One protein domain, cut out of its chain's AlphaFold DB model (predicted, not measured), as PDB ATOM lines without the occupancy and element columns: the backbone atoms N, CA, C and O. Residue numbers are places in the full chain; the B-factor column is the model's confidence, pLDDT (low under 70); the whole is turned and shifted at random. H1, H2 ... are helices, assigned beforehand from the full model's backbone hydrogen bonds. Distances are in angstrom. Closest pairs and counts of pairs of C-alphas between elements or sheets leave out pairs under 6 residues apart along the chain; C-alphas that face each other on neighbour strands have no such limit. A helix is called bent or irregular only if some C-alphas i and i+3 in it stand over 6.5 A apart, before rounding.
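This is residues 2 to 73 of the 74 residues of an uncharacterized protein of Bacillus sp. GeD10 (UniProt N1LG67). This is a long helical hairpin with unequal legs: the shorter helix H1 runs one way, the chain turns tightly, and the much longer helix H2 folds back beside it and runs on well past it. Residues 49 to 73, of which 49 to 72 belong to H2, stick out as a single arm that makes much of the length. The printed part has 72 residues with two named helices, H1 then H2, and no named strand; the class is all helix. The whole is extended, with a radius of gyration of the C-alphas of 21.4 A, and spans 74 by 19 by 7 A.

H1 holds residues 2 to 22, from C-alpha 2 at (-15.768, -22.642, 12.682) to C-alpha 22 at (-1.540, -36.999, 34.317), 29.6 A from first to last C-alpha. After a link of three residues H2 begins; it holds residues 26 to 72 and measures 68.3 A from its first C-alpha to its last, at (-26.132, 17.690, 1.638). Neither helix is bent.

H1 and H2 form a helical hairpin over a tight link. They touch, with 28 pairs of C-alphas within 8 A; the closest C-alphas are those of Gly 18 and Ser 29, 4.7 A apart. H2 touches H1 with residues 29 to 44 alone. Their lines stand at a shallow tilt of 13 degrees, opposite ways. In both helices every O i to N i+4 pair is within hydrogen-bond range.

The outline is a rod, and the two C-alphas farthest apart, those of Arg 24 and Phe 73, are 74.2 A from each other. Without the stretch that stands free, the body has 47 residues and spans 37 by 15 by 7 A. The printed part has no cut. The mean pLDDT of the printed part is 81.1; residues 52 to 56, 58 to 60, 63 and 66 to 73 are under 70.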
ATOM      1  N   GLY A   2     -16.559 -21.467  12.271       82.50
ATOM      2  CA  GLY A   2     -15.768 -22.642  12.682       82.50
ATOM      3  C   GLY A   2     -14.817 -22.438  13.868       82.50
ATOM      4  O   GLY A   2     -14.590 -23.379  14.618       82.50
ATOM      5  N   LEU A   3     -14.305 -21.220  14.084       84.12
ATOM      6  CA  LEU A   3     -13.375 -20.916  15.184       84.12
ATOM      7  C   LEU A   3     -13.899 -21.315  16.581       84.12
ATOM      8  O   LEU A   3     -13.168 -22.000  17.288       84.12
ATOM      9  N   PRO A   4     -15.149 -20.998  16.981       83.50
ATOM     10  CA  PRO A   4     -15.651 -21.433  18.282       83.50
ATOM     11  C   PRO A   4     -15.752 -22.954  18.419       83.50
ATOM     12  O   PRO A   4     -15.416 -23.491  19.470       83.50
ATOM     13  N   VAL A   5     -16.142 -23.658  17.354       88.00
ATOM     14  CA  VAL A   5     -16.218 -25.127  17.350       88.00
ATOM     15  C   VAL A   5     -14.822 -25.741  17.500       88.00
ATOM     16  O   VAL A   5     -14.638 -26.655  18.297       88.00
ATOM     17  N   LEU A   6     -13.823 -25.196  16.799       88.81
ATOM     18  CA  LEU A   6     -12.422 -25.613  16.908       88.81
ATOM     19  C   LEU A   6     -11.850 -25.362  18.311       88.81
ATOM     20  O   LEU A   6     -11.184 -26.240  18.856       88.81
ATOM     21  N   CYS A   7     -12.139 -24.209  18.921       90.12
ATOM     22  CA  CYS A   7     -11.709 -23.891  20.286       90.12
ATOM     23  C   CYS A   7     -12.300 -24.873  21.310       90.12
ATOM     24  O   CYS A   7     -11.577 -25.374  22.167       90.12
ATOM     25  N   VAL A   8     -13.591 -25.199  21.191       88.94
ATOM     26  CA  VAL A   8     -14.253 -26.167  22.078       88.94
ATOM     27  C   VAL A   8     -13.693 -27.577  21.875       88.94
ATOM     28  O   VAL A   8     -13.359 -28.243  22.853       88.94
ATOM     29  N   ALA A   9     -13.518 -28.020  20.627       91.75
ATOM     30  CA  ALA A   9     -12.939 -29.329  20.326       91.75
ATOM     31  C   ALA A   9     -11.507 -29.462  20.872       91.75
ATOM     32  O   ALA A   9     -11.167 -30.475  21.480       91.75
ATOM     33  N   THR A  10     -10.692 -28.415  20.717       90.94
ATOM     34  CA  THR A  10      -9.312 -28.376  21.225       90.94
ATOM     35  C   THR A  10      -9.270 -28.443  22.751       90.94
ATOM     36  O   THR A  10      -8.463 -29.188  23.300       90.94
ATOM     37  N   ALA A  11     -10.159 -27.720  23.439       89.56
ATOM     38  CA  ALA A  11     -10.248 -27.745  24.899       89.56
ATOM     39  C   ALA A  11     -10.676 -29.123  25.437       89.56
ATOM     40  O   ALA A  11     -10.102 -29.618  26.404       89.56
ATOM     41  N   ILE A  12     -11.651 -29.777  24.798       92.12
ATOM     42  CA  ILE A  12     -12.081 -31.133  25.182       92.12
ATOM     43  C   ILE A  12     -10.951 -32.136  24.943       92.12
ATOM     44  O   ILE A  12     -10.659 -32.961  25.809       92.12
ATOM     45  N   PHE A  13     -10.286 -32.051  23.791       92.62
ATOM     46  CA  PHE A  13      -9.162 -32.922  23.470       92.62
ATOM     47  C   PHE A  13      -8.016 -32.764  24.475       92.62
ATOM     48  O   PHE A  13      -7.489 -33.763  24.961       92.62
ATOM     49  N   SER A  14      -7.654 -31.530  24.832       90.62
ATOM     50  CA  SER A  14      -6.566 -31.283  25.778       90.62
ATOM     51  C   SER A  14      -6.898 -31.720  27.204       90.62
ATOM     52  O   SER A  14      -6.005 -32.200  27.900       90.62
ATOM     53  N   LEU A  15      -8.166 -31.637  27.623       90.00
ATOM     54  CA  LEU A  15      -8.648 -32.195  28.892       90.00
ATOM     55  C   LEU A  15      -8.506 -33.720  28.923       90.00
ATOM     56  O   LEU A  15      -7.926 -34.267  29.861       90.00
ATOM     57  N   LEU A  16      -8.985 -34.410  27.885       92.75
ATOM     58  CA  LEU A  16      -8.899 -35.871  27.790       92.75
ATOM     59  C   LEU A  16      -7.444 -36.343  27.739       92.75
ATOM     60  O   LEU A  16      -7.050 -37.226  28.502       92.75
ATOM     61  N   TRP A  17      -6.629 -35.707  26.897       92.50
ATOM     62  CA  TRP A  17      -5.198 -35.974  26.801       92.50
ATOM     63  C   TRP A  17      -4.476 -35.703  28.126       92.50
ATOM     64  O   TRP A  17      -3.632 -36.496  28.551       92.50
ATOM     65  N   GLY A  18      -4.810 -34.594  28.790       90.88
ATOM     66  CA  GLY A  18      -4.254 -34.204  30.079       90.88
ATOM     67  C   GLY A  18      -4.521 -35.259  31.144       90.88
ATOM     68  O   GLY A  18      -3.574 -35.743  31.756       90.88
ATOM     69  N   MET A  19      -5.776 -35.693  31.298       90.88
ATOM     70  CA  MET A  19      -6.154 -36.737  32.259       90.88
ATOM     71  C   MET A  19      -5.461 -38.075  31.979       90.88
ATOM     72  O   MET A  19      -4.968 -38.711  32.908       90.88
ATOM     73  N   GLN A  20      -5.363 -38.485  30.709       92.12
ATOM     74  CA  GLN A  20      -4.683 -39.728  30.328       92.12
ATOM     75  C   GLN A  20      -3.187 -39.711  30.670       92.12
ATOM     76  O   GLN A  20      -2.629 -40.727  31.079       92.12
ATOM     77  N   ASN A  21      -2.533 -38.557  30.526       91.25
ATOM     78  CA  ASN A  21      -1.096 -38.416  30.756       91.25
ATOM     79  C   ASN A  21      -0.741 -37.946  32.174       91.25
ATOM     80  O   ASN A  21       0.433 -37.984  32.548       91.25
ATOM     81  N   PHE A  22      -1.732 -37.556  32.979       91.19
ATOM     82  CA  PHE A  22      -1.540 -36.999  34.317       91.19
ATOM     83  C   PHE A  22      -0.799 -37.951  35.251       91.19
ATOM     84  O   PHE A  22       0.132 -37.545  35.939       91.19
ATOM     85  N   SER A  23      -1.160 -39.237  35.226       88.94
ATOM     86  CA  SER A  23      -0.525 -40.249  36.078       88.94
ATOM     87  C   SER A  23       0.958 -40.454  35.762       88.94
ATOM     88  O   SER A  23       1.698 -40.911  36.628       88.94
ATOM     89  N   ARG A  24       1.387 -40.167  34.527       91.12
ATOM     90  CA  ARG A  24       2.782 -40.312  34.100       91.12
ATOM     91  C   ARG A  24       3.563 -39.026  34.310       91.12
ATOM     92  O   ARG A  24       4.676 -39.075  34.808       91.12
ATOM     93  N   ASN A  25       2.975 -37.896  33.924       91.00
ATOM     94  CA  ASN A  25       3.627 -36.594  33.913       91.00
ATOM     95  C   ASN A  25       2.629 -35.496  34.343       91.00
ATOM     96  O   ASN A  25       2.072 -34.794  33.489       91.00
ATOM     97  N   PRO A  26       2.384 -35.319  35.654       86.56
ATOM     98  CA  PRO A  26       1.314 -34.455  36.162       86.56
ATOM     99  C   PRO A  26       1.567 -32.968  35.884       86.56
ATOM    100  O   PRO A  26       0.679 -32.256  35.437       86.56
ATOM    101  N   VAL A  27       2.799 -32.488  36.060       90.44
ATOM    102  CA  VAL A  27       3.134 -31.071  35.835       90.44
ATOM    103  C   VAL A  27       2.936 -30.647  34.368       90.44
ATOM    104  O   VAL A  27       2.150 -29.732  34.119       90.44
ATOM    105  N   PRO A  28       3.567 -31.290  33.365       89.06
ATOM    106  CA  PRO A  28       3.402 -30.862  31.977       89.06
ATOM    107  C   PRO A  28       1.988 -31.119  31.438       89.06
ATOM    108  O   PRO A  28       1.523 -30.349  30.601       89.06
ATOM    109  N   SER A  29       1.275 -32.143  31.922       88.06
ATOM    110  CA  SER A  29      -0.119 -32.380  31.518       88.06
ATOM    111  C   SER A  29      -1.050 -31.260  31.986       88.06
ATOM    112  O   SER A  29      -1.819 -30.750  31.172       88.06
ATOM    113  N   ILE A  30      -0.925 -30.800  33.237       88.75
ATOM    114  CA  ILE A  30      -1.661 -29.630  33.743       88.75
ATOM    115  C   ILE A  30      -1.308 -28.381  32.932       88.75
ATOM    116  O   ILE A  30      -2.207 -27.655  32.511       88.75
ATOM    117  N   CYS A  31      -0.019 -28.129  32.681       90.12
ATOM    118  CA  CYS A  31       0.422 -26.953  31.927       90.12
ATOM    119  C   CYS A  31      -0.172 -26.914  30.514       90.12
ATOM    120  O   CYS A  31      -0.663 -25.873  30.082       90.12
ATOM    121  N   ILE A  32      -0.174 -28.047  29.805       88.81
ATOM    122  CA  ILE A  32      -0.771 -28.149  28.466       88.81
ATOM    123  C   ILE A  32      -2.287 -27.955  28.544       88.81
ATOM    124  O   ILE A  32      -2.852 -27.211  27.742       88.81
ATOM    125  N   MET A  33      -2.952 -28.576  29.516       89.94
ATOM    126  CA  MET A  33      -4.400 -28.479  29.693       89.94
ATOM    127  C   MET A  33      -4.839 -27.033  29.969       89.94
ATOM    128  O   MET A  33      -5.676 -26.494  29.251       89.94
ATOM    129  N   ILE A  34      -4.217 -26.362  30.941       91.00
ATOM    130  CA  ILE A  34      -4.522 -24.964  31.276       91.00
ATOM    131  C   ILE A  34      -4.139 -24.033  30.122       91.00
ATOM    132  O   ILE A  34      -4.925 -23.162  29.754       91.00
ATOM    133  N   GLY A  35      -2.961 -24.225  29.518       90.56
ATOM    134  CA  GLY A  35      -2.474 -23.378  28.432       90.56
ATOM    135  C   GLY A  35      -3.373 -23.425  27.197       90.56
ATOM    136  O   GLY A  35      -3.726 -22.387  26.643       90.56
ATOM    137  N   THR A  36      -3.808 -24.617  26.793       91.06
ATOM    138  CA  THR A  36      -4.694 -24.797  25.630       91.06
ATOM    139  C   THR A  36      -6.111 -24.285  25.884       91.06
ATOM    140  O   THR A  36      -6.686 -23.642  25.004       91.06
ATOM    141  N   VAL A  37      -6.667 -24.505  27.080       88.94
ATOM    142  CA  VAL A  37      -7.983 -23.968  27.466       88.94
ATOM    143  C   VAL A  37      -7.939 -22.440  27.533       88.94
ATOM    144  O   VAL A  37      -8.793 -21.775  26.944       88.94
ATOM    145  N   GLY A  38      -6.912 -21.871  28.171       88.62
ATOM    146  CA  GLY A  38      -6.711 -20.425  28.267       88.62
ATOM    147  C   GLY A  38      -6.524 -19.761  26.902       88.62
ATOM    148  O   GLY A  38      -7.171 -18.755  26.615       88.62
ATOM    149  N   LEU A  39      -5.714 -20.357  26.019       89.38
ATOM    150  CA  LEU A  39      -5.525 -19.872  24.649       89.38
ATOM    151  C   LEU A  39      -6.832 -19.920  23.847       89.38
ATOM    152  O   LEU A  39      -7.165 -18.965  23.149       89.38
ATOM    153  N   SER A  40      -7.596 -21.006  23.973       88.94
ATOM    154  CA  SER A  40      -8.886 -21.164  23.291       88.94
ATOM    155  C   SER A  40      -9.889 -20.101  23.740       88.94
ATOM    156  O   SER A  40     -10.565 -19.498  22.907       88.94
ATOM    157  N   TYR A  41      -9.942 -19.819  25.044       87.06
ATOM    158  CA  TYR A  41     -10.771 -18.752  25.599       87.06
ATOM    159  C   TYR A  41     -10.328 -17.367  25.116       87.06
ATOM    160  O   TYR A  41     -11.159 -16.567  24.687       87.06
ATOM    161  N   TYR A  42      -9.022 -17.097  25.112       86.56
ATOM    162  CA  TYR A  42      -8.477 -15.834  24.620       86.56
ATOM    163  C   TYR A  42      -8.811 -15.601  23.140       86.56
ATOM    164  O   TYR A  42      -9.266 -14.518  22.778       86.56
ATOM    165  N   LEU A  43      -8.656 -16.619  22.288       86.12
ATOM    166  CA  LEU A  43      -8.982 -16.535  20.861       86.12
ATOM    167  C   LEU A  43     -10.474 -16.293  20.617       86.12
ATOM    168  O   LEU A  43     -10.836 -15.486  19.760       86.12
ATOM    169  N   LEU A  44     -11.342 -16.956  21.384       86.31
ATOM    170  CA  LEU A  44     -12.786 -16.722  21.357       86.31
ATOM    171  C   LEU A  44     -13.132 -15.279  21.730       86.31
ATOM    172  O   LEU A  44     -13.916 -14.628  21.038       86.31
ATOM    173  N   LEU A  45     -12.526 -14.781  22.804       86.00
ATOM    174  CA  LEU A  45     -12.748 -13.435  23.311       86.00
ATOM    175  C   LEU A  45     -12.245 -12.390  22.310       86.00
ATOM    176  O   LEU A  45     -12.980 -11.465  21.974       86.00
ATOM    177  N   LEU A  46     -11.055 -12.585  21.740       83.50
ATOM    178  CA  LEU A  46     -10.504 -11.728  20.693       83.50
ATOM    179  C   LEU A  46     -11.391 -11.713  19.441       83.50
ATOM    180  O   LEU A  46     -11.687 -10.645  18.907       83.50
ATOM    181  N   ALA A  47     -11.866 -12.877  18.992       83.56
ATOM    182  CA  ALA A  47     -12.769 -12.978  17.849       83.56
ATOM    183  C   ALA A  47     -14.108 -12.276  18.118       83.56
ATOM    184  O   ALA A  47     -14.650 -11.609  17.231       83.56
ATOM    185  N   HIS A  48     -14.628 -12.387  19.343       81.00
ATOM    186  CA  HIS A  48     -15.824 -11.672  19.762       81.00
ATOM    187  C   HIS A  48     -15.584 -10.162  19.737       81.00
ATOM    188  O   HIS A  48     -16.334  -9.453  19.078       81.00
ATOM    189  N   TYR A  49     -14.513  -9.673  20.366       77.44
ATOM    190  CA  TYR A  49     -14.147  -8.255  20.361       77.44
ATOM    191  C   TYR A  49     -13.960  -7.701  18.955       77.44
ATOM    192  O   TYR A  49     -14.483  -6.634  18.652       77.44
ATOM    193  N   HIS A  50     -13.271  -8.427  18.076       75.38
ATOM    194  CA  HIS A  50     -13.073  -7.999  16.697       75.38
ATOM    195  C   HIS A  50     -14.407  -7.893  15.951       75.38
ATOM    196  O   HIS A  50     -14.630  -6.939  15.205       75.38
ATOM    197  N   LYS A  51     -15.327  -8.838  16.177       72.88
ATOM    198  CA  LYS A  51     -16.681  -8.789  15.617       72.88
ATOM    199  C   LYS A  51     -17.488  -7.608  16.165       72.88
ATOM    200  O   LYS A  51     -18.161  -6.931  15.392       72.88
ATOM    201  N   THR A  52     -17.399  -7.315  17.462       67.81
ATOM    202  CA  THR A  52     -18.078  -6.152  18.049       67.81
ATOM    203  C   THR A  52     -17.478  -4.845  17.535       67.81
ATOM    204  O   THR A  52     -18.217  -3.950  17.144       67.81
ATOM    205  N   ALA A  53     -16.150  -4.741  17.463       66.06
ATOM    206  CA  ALA A  53     -15.448  -3.556  16.979       66.06
ATOM    207  C   ALA A  53     -15.772  -3.268  15.508       66.06
ATOM    208  O   ALA A  53     -16.137  -2.147  15.166       66.06
ATOM    209  N   THR A  54     -15.731  -4.287  14.645       66.31
ATOM    210  CA  THR A  54     -16.142  -4.146  13.237       66.31
ATOM    211  C   THR A  54     -17.619  -3.781  13.096       66.31
ATOM    212  O   THR A  54     -17.957  -2.951  12.254       66.31
ATOM    213  N   SER A  55     -18.498  -4.313  13.949       63.31
ATOM    214  CA  SER A  55     -19.914  -3.925  13.971       63.31
ATOM    215  C   SER A  55     -20.122  -2.469  14.399       63.31
ATOM    216  O   SER A  55     -20.929  -1.770  13.794       63.31
ATOM    217  N   VAL A  56     -19.415  -2.001  15.430       64.12
ATOM    218  CA  VAL A  56     -19.529  -0.623  15.936       64.12
ATOM    219  C   VAL A  56     -18.967   0.371  14.922       64.12
ATOM    220  O   VAL A  56     -19.612   1.375  14.634       64.12
ATOM    221  N   VAL A  57     -17.815   0.073  14.319       70.06
ATOM    222  CA  VAL A  57     -17.242   0.894  13.242       70.06
ATOM    223  C   VAL A  57     -18.172   0.918  12.027       70.06
ATOM    224  O   VAL A  57     -18.428   1.987  11.480       70.06
ATOM    225  N   GLY A  58     -18.754  -0.222  11.642       66.44
ATOM    226  CA  GLY A  58     -19.752  -0.282  10.572       66.44
ATOM    227  C   GLY A  58     -20.989   0.573  10.864       66.44
ATOM    228  O   GLY A  58     -21.453   1.308   9.991       66.44
ATOM    229  N   ALA A  59     -21.486   0.548  12.104       67.56
ATOM    230  CA  ALA A  59     -22.597   1.393  12.538       67.56
ATOM    231  C   ALA A  59     -22.234   2.887  12.519       67.56
ATOM    232  O   ALA A  59     -23.041   3.702  12.074       67.56
ATOM    233  N   LEU A  60     -21.016   3.249  12.934       68.94
ATOM    234  CA  LEU A  60     -20.525   4.628  12.911       68.94
ATOM    235  C   LEU A  60     -20.426   5.170  11.477       68.94
ATOM    236  O   LEU A  60     -20.864   6.287  11.213       68.94
ATOM    237  N   ILE A  61     -19.911   4.370  10.538       71.69
ATOM    238  CA  ILE A  61     -19.811   4.743   9.118       71.69
ATOM    239  C   ILE A  61     -21.208   4.926   8.511       71.69
ATOM    240  O   ILE A  61     -21.451   5.919   7.826       71.69
ATOM    241  N   LEU A  62     -22.147   4.018   8.795       70.25
ATOM    242  CA  LEU A  62     -23.535   4.134   8.334       70.25
ATOM    243  C   LEU A  62     -24.235   5.369   8.909       70.25
ATOM    244  O   LEU A  62     -24.949   6.064   8.185       70.25
ATOM    245  N   PHE A  63     -24.025   5.659  10.194       69.00
ATOM    246  CA  PHE A  63     -24.583   6.840  10.846       69.00
ATOM    247  C   PHE A  63     -24.002   8.131  10.257       69.00
ATOM    248  O   PHE A  63     -24.754   9.044   9.922       69.00
ATOM    249  N   CYS A  64     -22.686   8.176  10.042       71.75
ATOM    250  CA  CYS A  64     -22.001   9.302   9.410       71.75
ATOM    251  C   CYS A  64     -22.481   9.517   7.963       71.75
ATOM    252  O   CYS A  64     -22.872  10.624   7.601       71.75
ATOM    253  N   GLY A  65     -22.571   8.454   7.159       71.25
ATOM    254  CA  GLY A  65     -23.097   8.525   5.791       71.25
ATOM    255  C   GLY A  65     -24.545   9.024   5.728       71.25
ATOM    256  O   GLY A  65     -24.870   9.874   4.901       71.25
ATOM    257  N   ARG A  66     -25.411   8.572   6.647       66.00
ATOM    258  CA  ARG A  66     -26.802   9.050   6.776       66.00
ATOM    259  C   ARG A  66     -26.888  10.515   7.210       66.00
ATOM    260  O   ARG A  66     -27.787  11.217   6.753       66.00
ATOM    261  N   ALA A  67     -25.989  10.971   8.083       65.19
ATOM    262  CA  ALA A  67     -25.926  12.366   8.516       65.19
ATOM    263  C   ALA A  67     -25.472  13.293   7.378       65.19
ATOM    264  O   ALA A  67     -26.082  14.336   7.160       65.19
ATOM    265  N   ILE A  68     -24.466  12.879   6.600       66.56
ATOM    266  CA  ILE A  68     -23.981  13.625   5.431       66.56
ATOM    267  C   ILE A  68     -25.064  13.695   4.345       66.56
ATOM    268  O   ILE A  68     -25.301  14.773   3.810       66.56
ATOM    269  N   GLN A  69     -25.779  12.598   4.066       60.41
ATOM    270  CA  GLN A  69     -26.896  12.614   3.109       60.41
ATOM    271  C   GLN A  69     -27.989  13.621   3.494       60.41
ATOM    272  O   GLN A  69     -28.445  14.362   2.632       60.41
ATOM    273  N   LYS A  70     -28.371  13.675   4.776       59.22
ATOM    274  CA  LYS A  70     -29.386  14.616   5.283       59.22
ATOM    275  C   LYS A  70     -28.920  16.075   5.326       59.22
ATOM    276  O   LYS A  70     -29.756  16.967   5.346       59.22
ATOM    277  N   GLY A  71     -27.612  16.321   5.402       57.00
ATOM    278  CA  GLY A  71     -27.049  17.674   5.378       57.00
ATOM    279  C   GLY A  71     -26.787  18.204   3.967       57.00
ATOM    280  O   GLY A  71     -26.844  19.410   3.754       57.00
ATOM    281  N   LEU A  72     -26.494  17.316   3.009       53.28
ATOM    282  CA  LEU A  72     -26.132  17.690   1.638       53.28
ATOM    283  C   LEU A  72     -27.343  17.781   0.693       53.28
ATOM    284  O   LEU A  72     -27.276  18.501  -0.297       53.28
ATOM    285  N   PHE A  73     -28.444  17.091   1.002       54.06
ATOM    286  CA  PHE A  73     -29.732  17.242   0.321       54.06
ATOM    287  C   PHE A  73     -30.862  17.275   1.370       54.06
ATOM    288  O   PHE A  73     -31.074  16.251   2.027       54.06
TER     289      PHE A  73